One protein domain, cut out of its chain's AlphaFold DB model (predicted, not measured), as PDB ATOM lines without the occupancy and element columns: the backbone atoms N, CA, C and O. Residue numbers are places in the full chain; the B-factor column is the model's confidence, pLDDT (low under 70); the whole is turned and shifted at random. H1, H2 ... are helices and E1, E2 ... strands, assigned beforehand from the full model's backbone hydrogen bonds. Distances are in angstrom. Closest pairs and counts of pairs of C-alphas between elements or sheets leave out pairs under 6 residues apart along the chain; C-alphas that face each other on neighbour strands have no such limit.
ATOM      1  N   ILE A 245       3.252 -41.323  36.716       96.81
ATOM      2  CA  ILE A 245       4.554 -40.795  37.134       96.81
ATOM      3  C   ILE A 245       4.986 -41.558  38.382       96.81
ATOM      4  O   ILE A 245       4.456 -41.315  39.466       96.81
ATOM      5  N   THR A 246       5.947 -42.463  38.227       96.38
ATOM      6  CA  THR A 246       6.483 -43.259  39.335       96.38
ATOM      7  C   THR A 246       7.591 -42.520  40.066       96.38
ATOM      8  O   THR A 246       8.488 -41.943  39.455       96.38
ATOM      9  N   THR A 247       7.543 -42.557  41.396       96.94
ATOM     10  CA  THR A 247       8.566 -41.984  42.270       96.94
ATOM     11  C   THR A 247       8.933 -42.961  43.383       96.94
ATOM     12  O   THR A 247       8.240 -43.945  43.633       96.94
ATOM     13  N   VAL A 248      10.003 -42.658  44.118       94.69
ATOM     14  CA  VAL A 248      10.433 -43.450  45.284       94.69
ATOM     15  C   VAL A 248       9.442 -43.430  46.454       94.69
ATOM     16  O   VAL A 248       9.580 -44.217  47.380       94.69
ATOM     17  N   TYR A 249       8.464 -42.520  46.452       95.94
ATOM     18  CA  TYR A 249       7.458 -42.420  47.515       95.94
ATOM     19  C   TYR A 249       6.097 -42.998  47.106       95.94
ATOM     20  O   TYR A 249       5.226 -43.183  47.960       95.94
ATOM     21  N   GLY A 250       5.919 -43.293  45.819       96.88
ATOM     22  CA  GLY A 250       4.644 -43.671  45.227       96.88
ATOM     23  C   GLY A 250       4.471 -43.111  43.824       96.88
ATOM     24  O   GLY A 250       5.360 -42.459  43.274       96.88
ATOM     25  N   ASP A 251       3.295 -43.347  43.269       97.31
ATOM     26  CA  ASP A 251       2.945 -43.012  41.901       97.31
ATOM     27  C   ASP A 251       1.855 -41.940  41.845       97.31
ATOM     28  O   ASP A 251       0.925 -41.945  42.657       97.31
ATOM     29  N   ILE A 252       1.937 -41.063  40.842       97.88
ATOM     30  CA  ILE A 252       0.842 -40.172  40.438       97.88
ATOM     31  C   ILE A 252       0.137 -40.812  39.244       97.88
ATOM     32  O   ILE A 252       0.739 -40.992  38.183       97.88
ATOM     33  N   LEU A 253      -1.144 -41.129  39.408       97.00
ATOM     34  CA  LEU A 253      -1.998 -41.736  38.392       97.00
ATOM     35  C   LEU A 253      -2.699 -40.624  37.606       97.00
ATOM     36  O   LEU A 253      -3.537 -39.899  38.154       97.00
ATOM     37  N   LEU A 254      -2.349 -40.476  36.327       95.44
ATOM     38  CA  LEU A 254      -2.822 -39.361  35.502       95.44
ATOM     39  C   LEU A 254      -4.158 -39.650  34.807       95.44
ATOM     40  O   LEU A 254      -4.870 -38.712  34.445       95.44
ATOM     41  N   ASP A 255      -4.538 -40.924  34.657       93.94
ATOM     42  CA  ASP A 255      -5.812 -41.263  34.029       93.94
ATOM     43  C   ASP A 255      -6.989 -40.732  34.859       93.94
ATOM     44  O   ASP A 255      -7.133 -41.012  36.054       93.94
ATOM     45  N   ARG A 256      -7.937 -40.074  34.186       93.06
ATOM     46  CA  ARG A 256      -9.129 -39.487  34.821       93.06
ATOM     47  C   ARG A 256      -9.943 -40.486  35.655       93.06
ATOM     48  O   ARG A 256     -10.584 -40.090  36.623       93.06
ATOM     49  N   LYS A 257      -9.908 -41.782  35.320       92.81
ATOM     50  CA  LYS A 257     -10.607 -42.853  36.060       92.81
ATOM     51  C   LYS A 257     -10.074 -43.076  37.489       92.81
ATOM     52  O   LYS A 257     -10.772 -43.710  38.290       92.81
ATOM     53  N   PHE A 258      -8.881 -42.569  37.814       94.94
ATOM     54  CA  PHE A 258      -8.300 -42.607  39.163       94.94
ATOM     55  C   PHE A 258      -8.344 -41.273  39.900       94.94
ATOM     56  O   PHE A 258      -7.966 -41.231  41.065       94.94
ATOM     57  N   SER A 259      -8.836 -40.213  39.261       94.00
ATOM     58  CA  SER A 259      -9.052 -38.924  39.919       94.00
ATOM     59  C   SER A 259      -9.843 -39.110  41.219       94.00
ATOM     60  O   SER A 259     -10.872 -39.797  41.236       94.00
ATOM     61  N   GLY A 260      -9.339 -38.546  42.318       94.06
ATOM     62  CA  GLY A 260      -9.963 -38.666  43.635       94.06
ATOM     63  C   GLY A 260      -9.671 -39.971  44.380       94.06
ATOM     64  O   GLY A 260     -10.231 -40.161  45.457       94.06
ATOM     65  N   LYS A 261      -8.845 -40.877  43.838       95.44
ATOM     66  CA  LYS A 261      -8.550 -42.178  44.456       95.44
ATOM     67  C   LYS A 261      -7.129 -42.237  44.988       95.44
ATOM     68  O   LYS A 261      -6.177 -41.907  44.284       95.44
ATOM     69  N   VAL A 262      -6.999 -42.752  46.201       96.50
ATOM     70  CA  VAL A 262      -5.710 -43.019  46.830       96.50
ATOM     71  C   VAL A 262      -5.605 -44.513  47.082       96.50
ATOM     72  O   VAL A 262      -6.508 -45.116  47.648       96.50
ATOM     73  N   PHE A 263      -4.515 -45.121  46.644       97.06
ATOM     74  CA  PHE A 263      -4.187 -46.522  46.835       97.06
ATOM     75  C   PHE A 263      -2.952 -46.616  47.729       97.06
ATOM     76  O   PHE A 263      -2.074 -45.755  47.687       97.06
ATOM     77  N   LEU A 264      -2.871 -47.668  48.529       95.88
ATOM     78  CA  LEU A 264      -1.680 -48.067  49.261       95.88
ATOM     79  C   LEU A 264      -1.300 -49.458  48.773       95.88
ATOM     80  O   LEU A 264      -2.082 -50.393  48.926       95.88
ATOM     81  N   GLN A 265      -0.120 -49.578  48.166       93.44
ATOM     82  CA  GLN A 265       0.387 -50.833  47.605       93.44
ATOM     83  C   GLN A 265      -0.635 -51.502  46.670       93.44
ATOM     84  O   GLN A 265      -0.894 -52.696  46.751       93.44
ATOM     85  N   GLY A 266      -1.262 -50.700  45.805       94.38
ATOM     86  CA  GLY A 266      -2.266 -51.163  44.848       94.38
ATOM     87  C   GLY A 266      -3.678 -51.357  45.412       94.38
ATOM     88  O   GLY A 266      -4.586 -51.643  44.636       94.38
ATOM     89  N   VAL A 267      -3.909 -51.150  46.715       95.69
ATOM     90  CA  VAL A 267      -5.221 -51.332  47.362       95.69
ATOM     91  C   VAL A 267      -5.857 -49.990  47.734       95.69
ATOM     92  O   VAL A 267      -5.229 -49.147  48.364       95.69
ATOM     93  N   LEU A 268      -7.122 -49.785  47.365       96.38
ATOM     94  CA  LEU A 268      -7.848 -48.523  47.537       96.38
ATOM     95  C   LEU A 268      -8.067 -48.151  49.015       96.38
ATOM     96  O   LEU A 268      -8.660 -48.916  49.778       96.38
ATOM     97  N   LEU A 269      -7.706 -46.919  49.364       95.31
ATOM     98  CA  LEU A 269      -8.135 -46.210  50.565       95.31
ATOM     99  C   LEU A 269      -9.354 -45.336  50.200       95.31
ATOM    100  O   LEU A 269      -9.205 -44.345  49.484       95.31
ATOM    101  N   PRO A 270     -10.578 -45.717  50.607       92.44
ATOM    102  CA  PRO A 270     -11.810 -45.042  50.189       92.44
ATOM    103  C   PRO A 270     -12.008 -43.656  50.813       92.44
ATOM    104  O   PRO A 270     -12.836 -42.888  50.326       92.44
ATOM    105  N   GLU A 271     -11.302 -43.343  51.895       93.25
ATOM    106  CA  GLU A 271     -11.466 -42.106  52.648       93.25
ATOM    107  C   GLU A 271     -10.155 -41.322  52.712       93.25
ATOM    108  O   GLU A 271      -9.063 -41.885  52.797       93.25
ATOM    109  N   THR A 272     -10.285 -39.999  52.757       92.94
ATOM    110  CA  THR A 272      -9.195 -39.060  53.033       92.94
ATOM    111  C   THR A 272      -9.481 -38.325  54.335       92.94
ATOM    112  O   THR A 272     -10.641 -38.060  54.663       92.94
ATOM    113  N   LYS A 273      -8.430 -37.979  55.084       90.75
ATOM    114  CA  LYS A 273      -8.557 -37.135  56.283       90.75
ATOM    115  C   LYS A 273      -8.281 -35.659  56.014       90.75
ATOM    116  O   LYS A 273      -8.434 -34.852  56.927       90.75
ATOM    117  N   LEU A 274      -7.924 -35.289  54.783       91.31
ATOM    118  CA  LEU A 274      -7.578 -33.910  54.407       91.31
ATOM    119  C   LEU A 274      -8.775 -32.945  54.382       91.31
ATOM    120  O   LEU A 274      -8.602 -31.743  54.206       91.31
ATOM    121  N   GLY A 275      -9.989 -33.448  54.610       86.69
ATOM    122  CA  GLY A 275     -11.195 -32.640  54.747       86.69
ATOM    123  C   GLY A 275     -12.058 -32.653  53.491       86.69
ATOM    124  O   GLY A 275     -12.221 -33.682  52.836       86.69
ATOM    125  N   ARG A 276     -12.697 -31.517  53.192       84.12
ATOM    126  CA  ARG A 276     -13.629 -31.396  52.065       84.12
ATOM    127  C   ARG A 276     -12.866 -31.023  50.802       84.12
ATOM    128  O   ARG A 276     -12.178 -30.014  50.775       84.12
ATOM    129  N   GLY A 277     -13.052 -31.803  49.750       85.50
ATOM    130  CA  GLY A 277     -12.442 -31.559  48.451       85.50
ATOM    131  C   GLY A 277     -12.345 -32.852  47.663       85.50
ATOM    132  O   GLY A 277     -12.871 -33.889  48.073       85.50
ATOM    133  N   LYS A 278     -11.687 -32.787  46.511       90.19
ATOM    134  CA  LYS A 278     -11.331 -33.964  45.723       90.19
ATOM    135  C   LYS A 278      -9.894 -33.823  45.269       90.19
ATOM    136  O   LYS A 278      -9.431 -32.708  45.030       90.19
ATOM    137  N   PHE A 279      -9.220 -34.956  45.143       94.69
ATOM    138  CA  PHE A 279      -7.971 -34.983  44.407       94.69
ATOM    139  C   PHE A 279      -8.259 -34.840  42.915       94.69
ATOM    140  O   PHE A 279      -9.178 -35.473  42.389       94.69
ATOM    141  N   THR A 280      -7.461 -34.032  42.236       95.44
ATOM    142  CA  THR A 280      -7.444 -33.933  40.781       95.44
ATOM    143  C   THR A 280      -6.875 -35.216  40.186       95.44
ATOM    144  O   THR A 280      -7.456 -35.760  39.245       95.44
ATOM    145  N   TYR A 281      -5.797 -35.746  40.769       96.62
ATOM    146  CA  TYR A 281      -5.143 -36.977  40.324       96.62
ATOM    147  C   TYR A 281      -5.457 -38.171  41.231       96.62
ATOM    148  O   TYR A 281      -6.091 -38.030  42.279       96.62
ATOM    149  N   GLY A 282      -5.059 -39.363  40.785       97.19
ATOM    150  CA  GLY A 282      -4.995 -40.538  41.648       97.19
ATOM    151  C   GLY A 282      -3.586 -40.742  42.197       97.19
ATOM    152  O   GLY A 282      -2.616 -40.263  41.612       97.19
ATOM    153  N   TYR A 283      -3.467 -41.483  43.292       97.75
ATOM    154  CA  TYR A 283      -2.182 -41.739  43.944       97.75
ATOM    155  C   TYR A 283      -2.051 -43.203  44.332       97.75
ATOM    156  O   TYR A 283      -3.012 -43.780  44.822       97.75
ATOM    157  N   ASN A 284      -0.869 -43.793  44.166       97.56
ATOM    158  CA  ASN A 284      -0.546 -45.113  44.711       97.56
ATOM    159  C   ASN A 284       0.699 -45.013  45.592       97.56
ATOM    160  O   ASN A 284       1.800 -44.797  45.101       97.56
ATOM    161  N   LEU A 285       0.536 -45.137  46.904       96.44
ATOM    162  CA  LEU A 285       1.629 -45.005  47.855       96.44
ATOM    163  C   LEU A 285       2.315 -46.344  48.097       96.44
ATOM    164  O   LEU A 285       1.665 -47.382  48.196       96.44
ATOM    165  N   GLN A 286       3.633 -46.309  48.285       91.62
ATOM    166  CA  GLN A 286       4.398 -47.507  48.646       91.62
ATOM    167  C   GLN A 286       4.299 -47.829  50.142       91.62
ATOM    168  O   GLN A 286       4.287 -48.998  50.525       91.62
ATOM    169  N   HIS A 287       4.217 -46.797  50.989       89.50
ATOM    170  CA  HIS A 287       4.210 -46.933  52.445       89.50
ATOM    171  C   HIS A 287       3.372 -45.833  53.104       89.50
ATOM    172  O   HIS A 287       3.565 -44.649  52.815       89.50
ATOM    173  N   ALA A 288       2.509 -46.221  54.041       92.25
ATOM    174  CA  ALA A 288       1.741 -45.314  54.884       92.25
ATOM    175  C   ALA A 288       1.249 -46.028  56.145       92.25
ATOM    176  O   ALA A 288       1.031 -47.242  56.130       92.25
ATOM    177  N   THR A 289       1.017 -45.263  57.208       92.94
ATOM    178  CA  THR A 289       0.263 -45.751  58.366       92.94
ATOM    179  C   THR A 289      -1.226 -45.510  58.134       92.94
ATOM    180  O   THR A 289      -1.649 -44.377  57.897       92.94
ATOM    181  N   VAL A 290      -2.035 -46.564  58.219       92.81
ATOM    182  CA  VAL A 290      -3.494 -46.491  58.034       92.81
ATOM    183  C   VAL A 290      -4.239 -46.619  59.357       92.81
ATOM    184  O   VAL A 290      -3.748 -47.226  60.310       92.81
ATOM    185  N   SER A 291      -5.450 -46.063  59.404       90.06
ATOM    186  CA  SER A 291      -6.371 -46.199  60.534       90.06
ATOM    187  C   SER A 291      -6.731 -47.666  60.821       90.06
ATOM    188  O   SER A 291      -6.603 -48.534  59.957       90.06
ATOM    189  N   GLY A 292      -7.259 -47.961  62.018       85.81
ATOM    190  CA  GLY A 292      -7.673 -49.327  62.391       85.81
ATOM    191  C   GLY A 292      -8.715 -49.942  61.441       85.81
ATOM    192  O   GLY A 292      -8.637 -51.122  61.096       85.81
ATOM    193  N   ASN A 293      -9.631 -49.118  60.917       88.25
ATOM    194  CA  ASN A 293     -10.606 -49.531  59.903       88.25
ATOM    195  C   ASN A 293     -10.017 -49.642  58.479       88.25
ATOM    196  O   ASN A 293     -10.712 -50.107  57.577       88.25
ATOM    197  N   ARG A 294      -8.749 -49.244  58.280       90.25
ATOM    198  CA  ARG A 294      -7.988 -49.248  57.015       90.25
ATOM    199  C   ARG A 294      -8.671 -48.522  55.856       90.25
ATOM    200  O   ARG A 294      -8.505 -48.893  54.697       90.25
ATOM    201  N   ARG A 295      -9.466 -47.499  56.169       93.00
ATOM    202  CA  ARG A 295     -10.182 -46.706  55.162       93.00
ATOM    203  C   ARG A 295      -9.440 -45.438  54.761       93.00
ATOM    204  O   ARG A 295      -9.656 -44.944  53.663       93.00
ATOM    205  N   SER A 296      -8.573 -44.940  55.637       93.06
ATOM    206  CA  SER A 296      -7.814 -43.704  55.462       93.06
ATOM    207  C   SER A 296      -6.461 -43.784  56.171       93.06
ATOM    208  O   SER A 296      -6.138 -44.762  56.854       93.06
ATOM    209  N   PHE A 297      -5.660 -42.733  56.024       94.00
ATOM    210  CA  PHE A 297      -4.420 -42.556  56.771       94.00
ATOM    211  C   PHE A 297      -4.685 -42.416  58.272       94.00
ATOM    212  O   PHE A 297      -5.752 -41.983  58.715       94.00
ATOM    213  N   SER A 298      -3.687 -42.725  59.092       92.94
ATOM    214  CA  SER A 298      -3.761 -42.479  60.535       92.94
ATOM    215  C   SER A 298      -3.838 -40.986  60.860       92.94
ATOM    216  O   SER A 298      -4.605 -40.605  61.746       92.94
ATOM    217  N   SER A 299      -3.142 -40.141  60.094       93.88
ATOM    218  CA  SER A 299      -3.063 -38.690  60.291       93.88
ATOM    219  C   SER A 299      -3.232 -37.928  58.964       93.88
ATOM    220  O   SER A 299      -2.628 -38.326  57.967       93.88
ATOM    221  N   PRO A 300      -3.996 -36.815  58.939       94.31
ATOM    222  CA  PRO A 300      -4.068 -35.941  57.767       94.31
ATOM    223  C   PRO A 300      -2.727 -35.267  57.443       94.31
ATOM    224  O   PRO A 300      -2.413 -35.073  56.277       94.31
ATOM    225  N   GLN A 301      -1.907 -34.956  58.451       94.38
ATOM    226  CA  GLN A 301      -0.565 -34.403  58.241       94.38
ATOM    227  C   GLN A 301       0.349 -35.419  57.546       94.38
ATOM    228  O   GLN A 301       1.111 -35.060  56.654       94.38
ATOM    229  N   GLU A 302       0.259 -36.704  57.917       93.88
ATOM    230  CA  GLU A 302       1.000 -37.758  57.218       93.88
ATOM    231  C   GLU A 302       0.553 -37.872  55.753       93.88
ATOM    232  O   GLU A 302       1.402 -37.950  54.867       93.88
ATOM    233  N   GLU A 303      -0.757 -37.835  55.495       95.25
ATOM    234  CA  GLU A 303      -1.326 -37.879  54.142       95.25
ATOM    235  C   GLU A 303      -0.822 -36.706  53.281       95.25
ATOM    236  O   GLU A 303      -0.217 -36.929  52.231       95.25
ATOM    237  N   ALA A 304      -0.966 -35.466  53.763       95.44
ATOM    238  CA  ALA A 304      -0.508 -34.255  53.076       95.44
ATOM    239  C   ALA A 304       1.002 -34.278  52.793       95.44
ATOM    240  O   ALA A 304       1.442 -34.055  51.660       95.44
ATOM    241  N   MET A 305       1.809 -34.619  53.804       95.69
ATOM    242  CA  MET A 305       3.261 -34.729  53.671       95.69
ATOM    243  C   MET A 305       3.656 -35.758  52.603       95.69
ATOM    244  O   MET A 305       4.576 -35.517  51.819       95.69
ATOM    245  N   ARG A 306       2.994 -36.921  52.563       95.56
ATOM    246  CA  ARG A 306       3.297 -37.984  51.592       95.56
ATOM    247  C   ARG A 306       2.980 -37.547  50.167       95.56
ATOM    248  O   ARG A 306       3.812 -37.758  49.288       95.56
ATOM    249  N   LEU A 307       1.831 -36.907  49.954       96.06
ATOM    250  CA  LEU A 307       1.451 -36.369  48.647       96.06
ATOM    251  C   LEU A 307       2.444 -35.308  48.169       96.06
ATOM    252  O   LEU A 307       2.918 -35.385  47.035       96.06
ATOM    253  N   CYS A 308       2.843 -34.388  49.055       96.12
ATOM    254  CA  CYS A 308       3.879 -33.405  48.749       96.12
ATOM    255  C   CYS A 308       5.168 -34.099  48.303       96.12
ATOM    256  O   CYS A 308       5.663 -33.810  47.219       96.12
ATOM    257  N   ARG A 309       5.668 -35.081  49.066       96.75
ATOM    258  CA  ARG A 309       6.902 -35.815  48.727       96.75
ATOM    259  C   ARG A 309       6.851 -36.509  47.367       96.75
ATOM    260  O   ARG A 309       7.870 -36.538  46.677       96.75
ATOM    261  N   ILE A 310       5.699 -37.051  46.970       97.44
ATOM    262  CA  ILE A 310       5.517 -37.636  45.633       97.44
ATOM    263  C   ILE A 310       5.701 -36.550  44.562       97.44
ATOM    264  O   ILE A 310       6.496 -36.725  43.640       97.44
ATOM    265  N   TRP A 311       5.042 -35.397  44.710       97.69
ATOM    266  CA  TRP A 311       5.193 -34.276  43.776       97.69
ATOM    267  C   TRP A 311       6.609 -33.704  43.744       97.69
ATOM    268  O   TRP A 311       7.145 -33.460  42.664       97.69
ATOM    269  N   GLU A 312       7.255 -33.545  44.898       96.75
ATOM    270  CA  GLU A 312       8.646 -33.098  44.976       96.75
ATOM    271  C   GLU A 312       9.584 -34.036  44.225       96.75
ATOM    272  O   GLU A 312      10.411 -33.589  43.429       96.75
ATOM    273  N   ALA A 313       9.435 -35.343  44.444       97.12
ATOM    274  CA  ALA A 313      10.239 -36.345  43.767       97.12
ATOM    275  C   ALA A 313       9.987 -36.330  42.253       97.12
ATOM    276  O   ALA A 313      10.947 -36.382  41.487       97.12
ATOM    277  N   ALA A 314       8.733 -36.200  41.815       97.44
ATOM    278  CA  ALA A 314       8.381 -36.094  40.400       97.44
ATOM    279  C   ALA A 314       8.996 -34.847  39.735       97.44
ATOM    280  O   ALA A 314       9.546 -34.931  38.633       97.44
ATOM    281  N   ILE A 315       8.954 -33.695  40.415       97.12
ATOM    282  CA  ILE A 315       9.549 -32.436  39.943       97.12
ATOM    283  C   ILE A 315      11.075 -32.549  39.880       97.12
ATOM    284  O   ILE A 315      11.675 -32.182  38.867       97.12
ATOM    285  N   ALA A 316      11.710 -33.087  40.925       95.44
ATOM    286  CA  ALA A 316      13.159 -33.265  40.984       95.44
ATOM    287  C   ALA A 316      13.673 -34.208  39.883       95.44
ATOM    288  O   ALA A 316      14.711 -33.946  39.277       95.44
ATOM    289  N   GLN A 317      12.911 -35.259  39.571       94.75
ATOM    290  CA  GLN A 317      13.196 -36.193  38.479       94.75
ATOM    291  C   GLN A 317      12.927 -35.608  37.085       94.75
ATOM    292  O   GLN A 317      13.229 -36.257  36.087       94.75
ATOM    293  N   LYS A 318      12.363 -34.393  36.993       90.31
ATOM    294  CA  LYS A 318      11.903 -33.775  35.738       90.31
ATOM    295  C   LYS A 318      10.937 -34.680  34.963       90.31
ATOM    296  O   LYS A 318      10.941 -34.695  33.733       90.31
ATOM    297  N   ALA A 319      10.108 -35.434  35.686       84.56
ATOM    298  CA  ALA A 319       9.136 -36.336  35.088       84.56
ATOM    299  C   ALA A 319       8.085 -35.556  34.281       84.56
ATOM    300  O   ALA A 319       7.714 -34.446  34.664       84.56
ATOM    301  N   ALA A 320       7.622 -36.152  33.177       73.50
ATOM    302  CA  ALA A 320       6.656 -35.651  32.189       73.50
ATOM    303  C   ALA A 320       5.756 -34.482  32.656       73.50
ATOM    304  O   ALA A 320       4.632 -34.676  33.126       73.50
ATOM    305  N   ASN A 321       6.243 -33.247  32.490       88.56
ATOM    306  CA  ASN A 321       5.529 -32.008  32.826       88.56
ATOM    307  C   ASN A 321       5.035 -31.913  34.286       88.56
ATOM    308  O   ASN A 321       4.129 -31.134  34.573       88.56
ATOM    309  N   ALA A 322       5.634 -32.655  35.225       94.75
ATOM    310  CA  ALA A 322       5.237 -32.692  36.634       94.75
ATOM    311  C   ALA A 322       5.208 -31.291  37.260       94.75
ATOM    312  O   ALA A 322       4.226 -30.923  37.895       94.75
ATOM    313  N   LEU A 323       6.237 -30.475  37.002       95.19
ATOM    314  CA  LEU A 323       6.288 -29.088  37.475       95.19
ATOM    315  C   LEU A 323       5.124 -28.252  36.933       95.19
ATOM    316  O   LEU A 323       4.489 -27.525  37.687       95.19
ATOM    317  N   GLN A 324       4.816 -28.388  35.645       94.25
ATOM    318  CA  GLN A 324       3.740 -27.642  34.991       94.25
ATOM    319  C   GLN A 324       2.375 -28.049  35.561       94.25
ATOM    320  O   GLN A 324       1.562 -27.193  35.902       94.25
ATOM    321  N   LYS A 325       2.148 -29.359  35.726       94.94
ATOM    322  CA  LYS A 325       0.930 -29.922  36.323       94.94
ATOM    323  C   LYS A 325       0.753 -29.477  37.773       94.94
ATOM    324  O   LYS A 325      -0.350 -29.096  38.151       94.94
ATOM    325  N   TYR A 326       1.823 -29.491  38.567       95.12
ATOM    326  CA  TYR A 326       1.767 -29.066  39.962       95.12
ATOM    327  C   TYR A 326       1.516 -27.562  40.099       95.12
ATOM    328  O   TYR A 326       0.695 -27.141  40.907       95.12
ATOM    329  N   VAL A 327       2.155 -26.744  39.258       92.88
ATOM    330  CA  VAL A 327       1.874 -25.304  39.193       92.88
ATOM    331  C   VAL A 327       0.414 -25.050  38.820       92.88
ATOM    332  O   VAL A 327      -0.219 -24.210  39.449       92.88
ATOM    333  N   PHE A 328      -0.140 -25.802  37.865       91.81
ATOM    334  CA  PHE A 328      -1.554 -25.684  37.508       91.81
ATOM    335  C   PHE A 328      -2.476 -25.957  38.706       91.81
ATOM    336  O   PHE A 328      -3.406 -25.186  38.928       91.81
ATOM    337  N   LEU A 329      -2.179 -26.983  39.518       92.56
ATOM    338  CA  LEU A 329      -2.915 -27.254  40.763       92.56
ATOM    339  C   LEU A 329      -2.845 -26.075  41.746       92.56
ATOM    340  O   LEU A 329      -3.857 -25.728  42.341       92.56
ATOM    341  N   LEU A 330      -1.673 -25.447  41.897       89.38
ATOM    342  CA  LEU A 330      -1.477 -24.286  42.780       89.38
ATOM    343  C   LEU A 330      -2.213 -23.030  42.301       89.38
ATOM    344  O   LEU A 330      -2.569 -22.182  43.115       89.38
ATOM    345  N   THR A 331      -2.421 -22.894  40.991       86.19
ATOM    346  CA  THR A 331      -3.164 -21.773  40.396       86.19
ATOM    347  C   THR A 331      -4.667 -22.032  40.278       86.19
ATOM    348  O   THR A 331      -5.415 -21.128  39.901       86.19
ATOM    349  N   ASP A 332      -5.124 -23.252  40.572       81.25
ATOM    350  CA  ASP A 332      -6.539 -23.606  40.527       81.25
ATOM    351  C   ASP A 332      -7.291 -22.949  41.696       81.25
ATOM    352  O   ASP A 332      -6.984 -23.163  42.871       81.25
ATOM    353  N   ARG A 333      -8.327 -22.167  41.367       66.00
ATOM    354  CA  ARG A 333      -9.160 -21.440  42.338       66.00
ATOM    355  C   ARG A 333      -9.918 -22.369  43.286       66.00
ATOM    356  O   ARG A 333     -10.330 -21.928  44.355       66.00
ATOM    357  N   CYS A 334     -10.131 -23.630  42.908       74.50
ATOM    358  CA  CYS A 334     -10.855 -24.589  43.734       74.50
ATOM    359  C   CYS A 334     -10.011 -25.195  44.864       74.50
ATOM    360  O   CYS A 334     -10.602 -25.794  45.760       74.50
ATOM    361  N   GLY A 335      -8.680 -25.045  44.846       79.62
ATOM    362  CA  GLY A 335      -7.798 -25.581  45.888       79.62
ATOM    363  C   GLY A 335      -7.910 -27.106  46.025       79.62
ATOM    364  O   GLY A 335      -8.467 -27.588  47.014       79.62
ATOM    365  N   PRO A 336      -7.439 -27.885  45.035       90.75
ATOM    366  CA  PRO A 336      -7.568 -29.338  45.054       90.75
ATOM    367  C   PRO A 336      -6.808 -29.955  46.235       90.75
ATOM    368  O   PRO A 336      -5.807 -29.412  46.704       90.75
ATOM    369  N   LEU A 337      -7.250 -31.130  46.704       94.06
ATOM    370  CA  LEU A 337      -6.632 -31.762  47.879       94.06
ATOM    371  C   LEU A 337      -5.159 -32.146  47.648       94.06
ATOM    372  O   LEU A 337      -4.415 -32.308  48.612       94.06
ATOM    373  N   ASP A 338      -4.726 -32.246  46.391       94.81
ATOM    374  CA  ASP A 338      -3.360 -32.552  45.949       94.81
ATOM    375  C   ASP A 338      -2.303 -31.598  46.528       94.81
ATOM    376  O   ASP A 338      -1.152 -31.991  46.697       94.81
ATOM    377  N   ILE A 339      -2.696 -30.355  46.823       93.19
ATOM    378  CA  ILE A 339      -1.824 -29.307  47.375       93.19
ATOM    379  C   ILE A 339      -2.122 -29.014  48.853       93.19
ATOM    380  O   ILE A 339      -1.691 -27.987  49.382       93.19
ATOM    381  N   SER A 340      -2.873 -29.894  49.526       91.44
ATOM    382  CA  SER A 340      -3.213 -29.724  50.941       91.44
ATOM    383  C   SER A 340      -1.950 -29.610  51.782       91.44
ATOM    384  O   SER A 340      -1.073 -30.467  51.730       91.44
ATOM    385  N   ASP A 341      -1.885 -28.541  52.566       89.56
ATOM    386  CA  ASP A 341      -0.768 -28.220  53.453       89.56
ATOM    387  C   ASP A 341       0.611 -28.132  52.767       89.56
ATOM    388  O   ASP A 341       1.659 -28.258  53.408       89.56
ATOM    389  N   ALA A 342       0.633 -27.864  51.454       90.75
ATOM    390  CA  ALA A 342       1.866 -27.743  50.679       90.75
ATOM    391  C   ALA A 342       2.836 -26.703  51.269       90.75
ATOM    392  O   ALA A 342       4.052 -26.897  51.224       90.75
ATOM    393  N   GLN A 343       2.317 -25.641  51.894       87.00
ATOM    394  CA  GLN A 343       3.123 -24.614  52.561       87.00
ATOM    395  C   GLN A 343       4.011 -25.120  53.691       87.00
ATOM    396  O   GLN A 343       5.053 -24.521  53.956       87.00
ATOM    397  N   ASN A 344       3.620 -26.212  54.342       89.94
ATOM    398  CA  ASN A 344       4.342 -26.762  55.479       89.94
ATOM    399  C   ASN A 344       5.213 -27.965  55.097       89.94
ATOM    400  O   ASN A 344       6.042 -28.400  55.897       89.94
ATOM    401  N   HIS A 345       5.043 -28.512  53.889       93.62
ATOM    402  CA  HIS A 345       5.650 -29.784  53.501       93.62
ATOM    403  C   HIS A 345       6.547 -29.723  52.266       93.62
ATOM    404  O   HIS A 345       7.359 -30.631  52.084       93.62
ATOM    405  N   LEU A 346       6.461 -28.675  51.443       93.75
ATOM    406  CA  LEU A 346       7.378 -28.500  50.320       93.75
ATOM    407  C   LEU A 346       8.765 -28.029  50.781       93.75
ATOM    408  O   LEU A 346       8.920 -27.089  51.560       93.75
ATOM    409  N   SER A 347       9.800 -28.642  50.221       93.81
ATOM    410  CA  SER A 347      11.191 -28.232  50.357       93.81
ATOM    411  C   SER A 347      11.474 -26.913  49.638       93.81
ATOM    412  O   SER A 347      10.880 -26.561  48.611       93.81
ATOM    413  N   ALA A 348      12.489 -26.202  50.130       91.56
ATOM    414  CA  ALA A 348      12.925 -24.939  49.544       91.56
ATOM    415  C   ALA A 348      13.363 -25.073  48.072       91.56
ATOM    416  O   ALA A 348      13.192 -24.135  47.294       91.56
ATOM    417  N   SER A 349      13.927 -26.218  47.672       92.50
ATOM    418  CA  SER A 349      14.307 -26.491  46.279       92.50
ATOM    419  C   SER A 349      13.095 -26.569  45.355       92.50
ATOM    420  O   SER A 349      13.097 -25.932  44.302       92.50
ATOM    421  N   THR A 350      12.048 -27.288  45.763       93.50
ATOM    422  CA  THR A 350      10.818 -27.421  44.973       93.50
ATOM    423  C   THR A 350      10.112 -26.076  44.851       93.50
ATOM    424  O   THR A 350       9.747 -25.664  43.751       93.50
ATOM    425  N   VAL A 351      10.015 -25.326  45.955       92.88
ATOM    426  CA  VAL A 351       9.438 -23.972  45.964       92.88
ATOM    427  C   VAL A 351      10.195 -23.033  45.019       92.88
ATOM    428  O   VAL A 351       9.580 -22.304  44.245       92.88
ATOM    429  N   LYS A 352      11.535 -23.074  45.008       92.12
ATOM    430  CA  LYS A 352      12.342 -22.292  44.052       92.12
ATOM    431  C   LYS A 352      12.062 -22.676  42.597       92.12
ATOM    432  O   LYS A 352      12.000 -21.784  41.752       92.12
ATOM    433  N   ALA A 353      11.887 -23.965  42.300       92.88
ATOM    434  CA  ALA A 353      11.555 -24.430  40.953       92.88
ATOM    435  C   ALA A 353      10.174 -23.926  40.499       92.88
ATOM    436  O   ALA A 353      10.043 -23.420  39.384       92.88
ATOM    437  N   ILE A 354       9.177 -23.985  41.387       91.75
ATOM    438  CA  ILE A 354       7.831 -23.434  41.167       91.75
ATOM    439  C   ILE A 354       7.908 -21.933  40.870       91.75
ATOM    440  O   ILE A 354       7.392 -21.481  39.849       91.75
ATOM    441  N   TRP A 355       8.619 -21.162  41.699       89.62
ATOM    442  CA  TRP A 355       8.790 -19.723  41.476       89.62
ATOM    443  C   TRP A 355       9.502 -19.397  40.164       89.62
ATOM    444  O   TRP A 355       9.130 -18.450  39.473       89.62
ATOM    445  N   ALA A 356      10.546 -20.148  39.811       89.75
ATOM    446  CA  ALA A 356      11.246 -19.954  38.546       89.75
ATOM    447  C   ALA A 356      10.311 -20.186  37.349       89.75
ATOM    448  O   ALA A 356      10.316 -19.384  36.417       89.75
ATOM    449  N   TYR A 357       9.478 -21.227  37.410       90.38
ATOM    450  CA  TYR A 357       8.498 -21.531  36.372       90.38
ATOM    451  C   TYR A 357       7.420 -20.448  36.252       90.38
ATOM    452  O   TYR A 357       7.162 -19.952  35.159       90.38
ATOM    453  N   LEU A 358       6.838 -20.023  37.375       86.81
ATOM    454  CA  LEU A 358       5.822 -18.969  37.405       86.81
ATOM    455  C   LEU A 358       6.347 -17.636  36.845       86.81
ATOM    456  O   LEU A 358       5.678 -17.009  36.027       86.81
ATOM    457  N   ARG A 359       7.577 -17.235  37.205       84.88
ATOM    458  CA  ARG A 359       8.220 -16.032  36.640       84.88
ATOM    459  C   ARG A 359       8.429 -16.127  35.132       84.88
ATOM    460  O   ARG A 359       8.314 -15.118  34.441       84.88
ATOM    461  N   HIS A 360       8.757 -17.316  34.631       84.88
ATOM    462  CA  HIS A 360       8.918 -17.542  33.199       84.88
ATOM    463  C   HIS A 360       7.582 -17.415  32.451       84.88
ATOM    464  O   HIS A 360       7.532 -16.755  31.417       84.88
ATOM    465  N   MET A 361       6.501 -17.979  33.001       80.19
ATOM    466  CA  MET A 361       5.157 -17.933  32.406       80.19
ATOM    467  C   MET A 361       4.602 -16.507  32.249       80.19
ATOM    468  O   MET A 361       3.953 -16.214  31.252       80.19
ATOM    469  N   ASP A 362       4.879 -15.614  33.199       74.94
ATOM    470  CA  ASP A 362       4.418 -14.213  33.186       74.94
ATOM    471  C   ASP A 362       5.381 -13.262  32.430       74.94
ATOM    472  O   ASP A 362       5.284 -12.035  32.493       74.94
ATOM    473  N   GLY A 363       6.381 -13.809  31.727       66.12
ATOM    474  CA  GLY A 363       7.368 -13.016  30.986       66.12
ATOM    475  C   GLY A 363       8.220 -12.093  31.869       66.12
ATOM    476  O   GLY A 363       8.817 -11.144  31.361       66.12
ATOM    477  N   GLY A 364       8.263 -12.350  33.183       59.06
ATOM    478  CA  GLY A 364       9.013 -11.584  34.179       59.06
ATOM    479  C   GLY A 364       8.457 -10.196  34.521       59.06
ATOM    480  O   GLY A 364       9.198  -9.413  35.115       59.06
ATOM    481  N   LYS A 365       7.213  -9.859  34.145       53.25
ATOM    482  CA  LYS A 365       6.714  -8.467  34.172       53.25
ATOM    483  C   LYS A 365       5.723  -8.119  35.293       53.25
ATOM    484  O   LYS A 365       5.737  -6.968  35.714       53.25
ATOM    485  N   ASN A 366       4.924  -9.055  35.814       48.00
ATOM    486  CA  ASN A 366       3.855  -8.778  36.794       48.00
ATOM    487  C   ASN A 366       4.002  -9.564  38.107       48.00
ATOM    488  O   ASN A 366       3.060  -9.679  38.894       48.00
ATOM    489  N   PHE A 367       5.190 -10.101  38.375       48.41
ATOM    490  CA  PHE A 367       5.427 -10.895  39.569       48.41
ATOM    491  C   PHE A 367       5.659  -9.994  40.792       48.41
ATOM    492  O   PHE A 367       6.791  -9.618  41.096       48.41
ATOM    493  N   TYR A 368       4.583  -9.621  41.492       47.94
ATOM    494  CA  TYR A 368       4.672  -8.839  42.725       47.94
ATOM    495  C   TYR A 368       5.395  -9.643  43.815       47.94
ATOM    496  O   TYR A 368       4.834 -10.529  44.454       47.94
TER     497      TYR A 368
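AT A GLANCE: This is residues 245 to 368 of the 389 residues of an uncharacterized protein of Aspergillus homomorphus (strain CBS 101889) (UniProt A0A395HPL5). A small twisted sheet of five short strands has the long helix H1 laid across one face; H2 and H3 pack on H1 away from the sheet, and H4 crosses H2 farther out. H4 lies toward one end of the long axis, and the loop of residues 286 to 299 toward the other. The printed part has 124 residues, in the order E1 E2 E3 E4 E5 H1 H2 H3 H4; the sheet, E1 E2 E5 E3 E4, is mixed, and so is the class, helices and strands. It is compact, with a radius of gyration of the C-alphas of 14.6 A, yet elongated, spanning 51 by 27 by 27 A.

IN THESE COORDINATES: Find C-alpha 245 at (4.554, -40.795, 37.134), where E1, residues 245 to 247, begins. E2 is 250 to 253, E3 262 to 264, E4 267 to 269 and E5 282 to 285. From C-alpha 300 at (-4.068, -35.941, 57.767), H1 runs 24.2 A to residue 316. H2, 322 to 331, measures 14.3 A; H3 is 342 to 345; H4, 348 to 361, runs 20.1 A to (5.157, -17.933, 32.406).

HOW THE PARTS SIT: Look at hairpin E1 and E2, with N 245 and O 252 2.9 A apart. E5 is antiparallel to E2 (N 251 and O 284, 2.8 A) and parallel to E3 (N 263 and O 283, 2.7 A). Hairpin E3 and E4 has N 264 and O 267 2.8 A apart. H1 is on the sheet, two layers with the helix on one face, its height over the sheet 9.5 A. It touches H2, closest C-alphas Ile 315 and Leu 323, 5.3 A. In H1, H2 and H4 every O i to N i+4 pair is within hydrogen-bond range; H3 is too short.

THE WHOLE: The farthest C-alphas, Gly 292 and Lys 365, are 51.7 A apart. The printed part has no cut. Links E4 to E5 and E5 to H1 are long. Find pLDDT under 70 at residues 333 and 363 to 368.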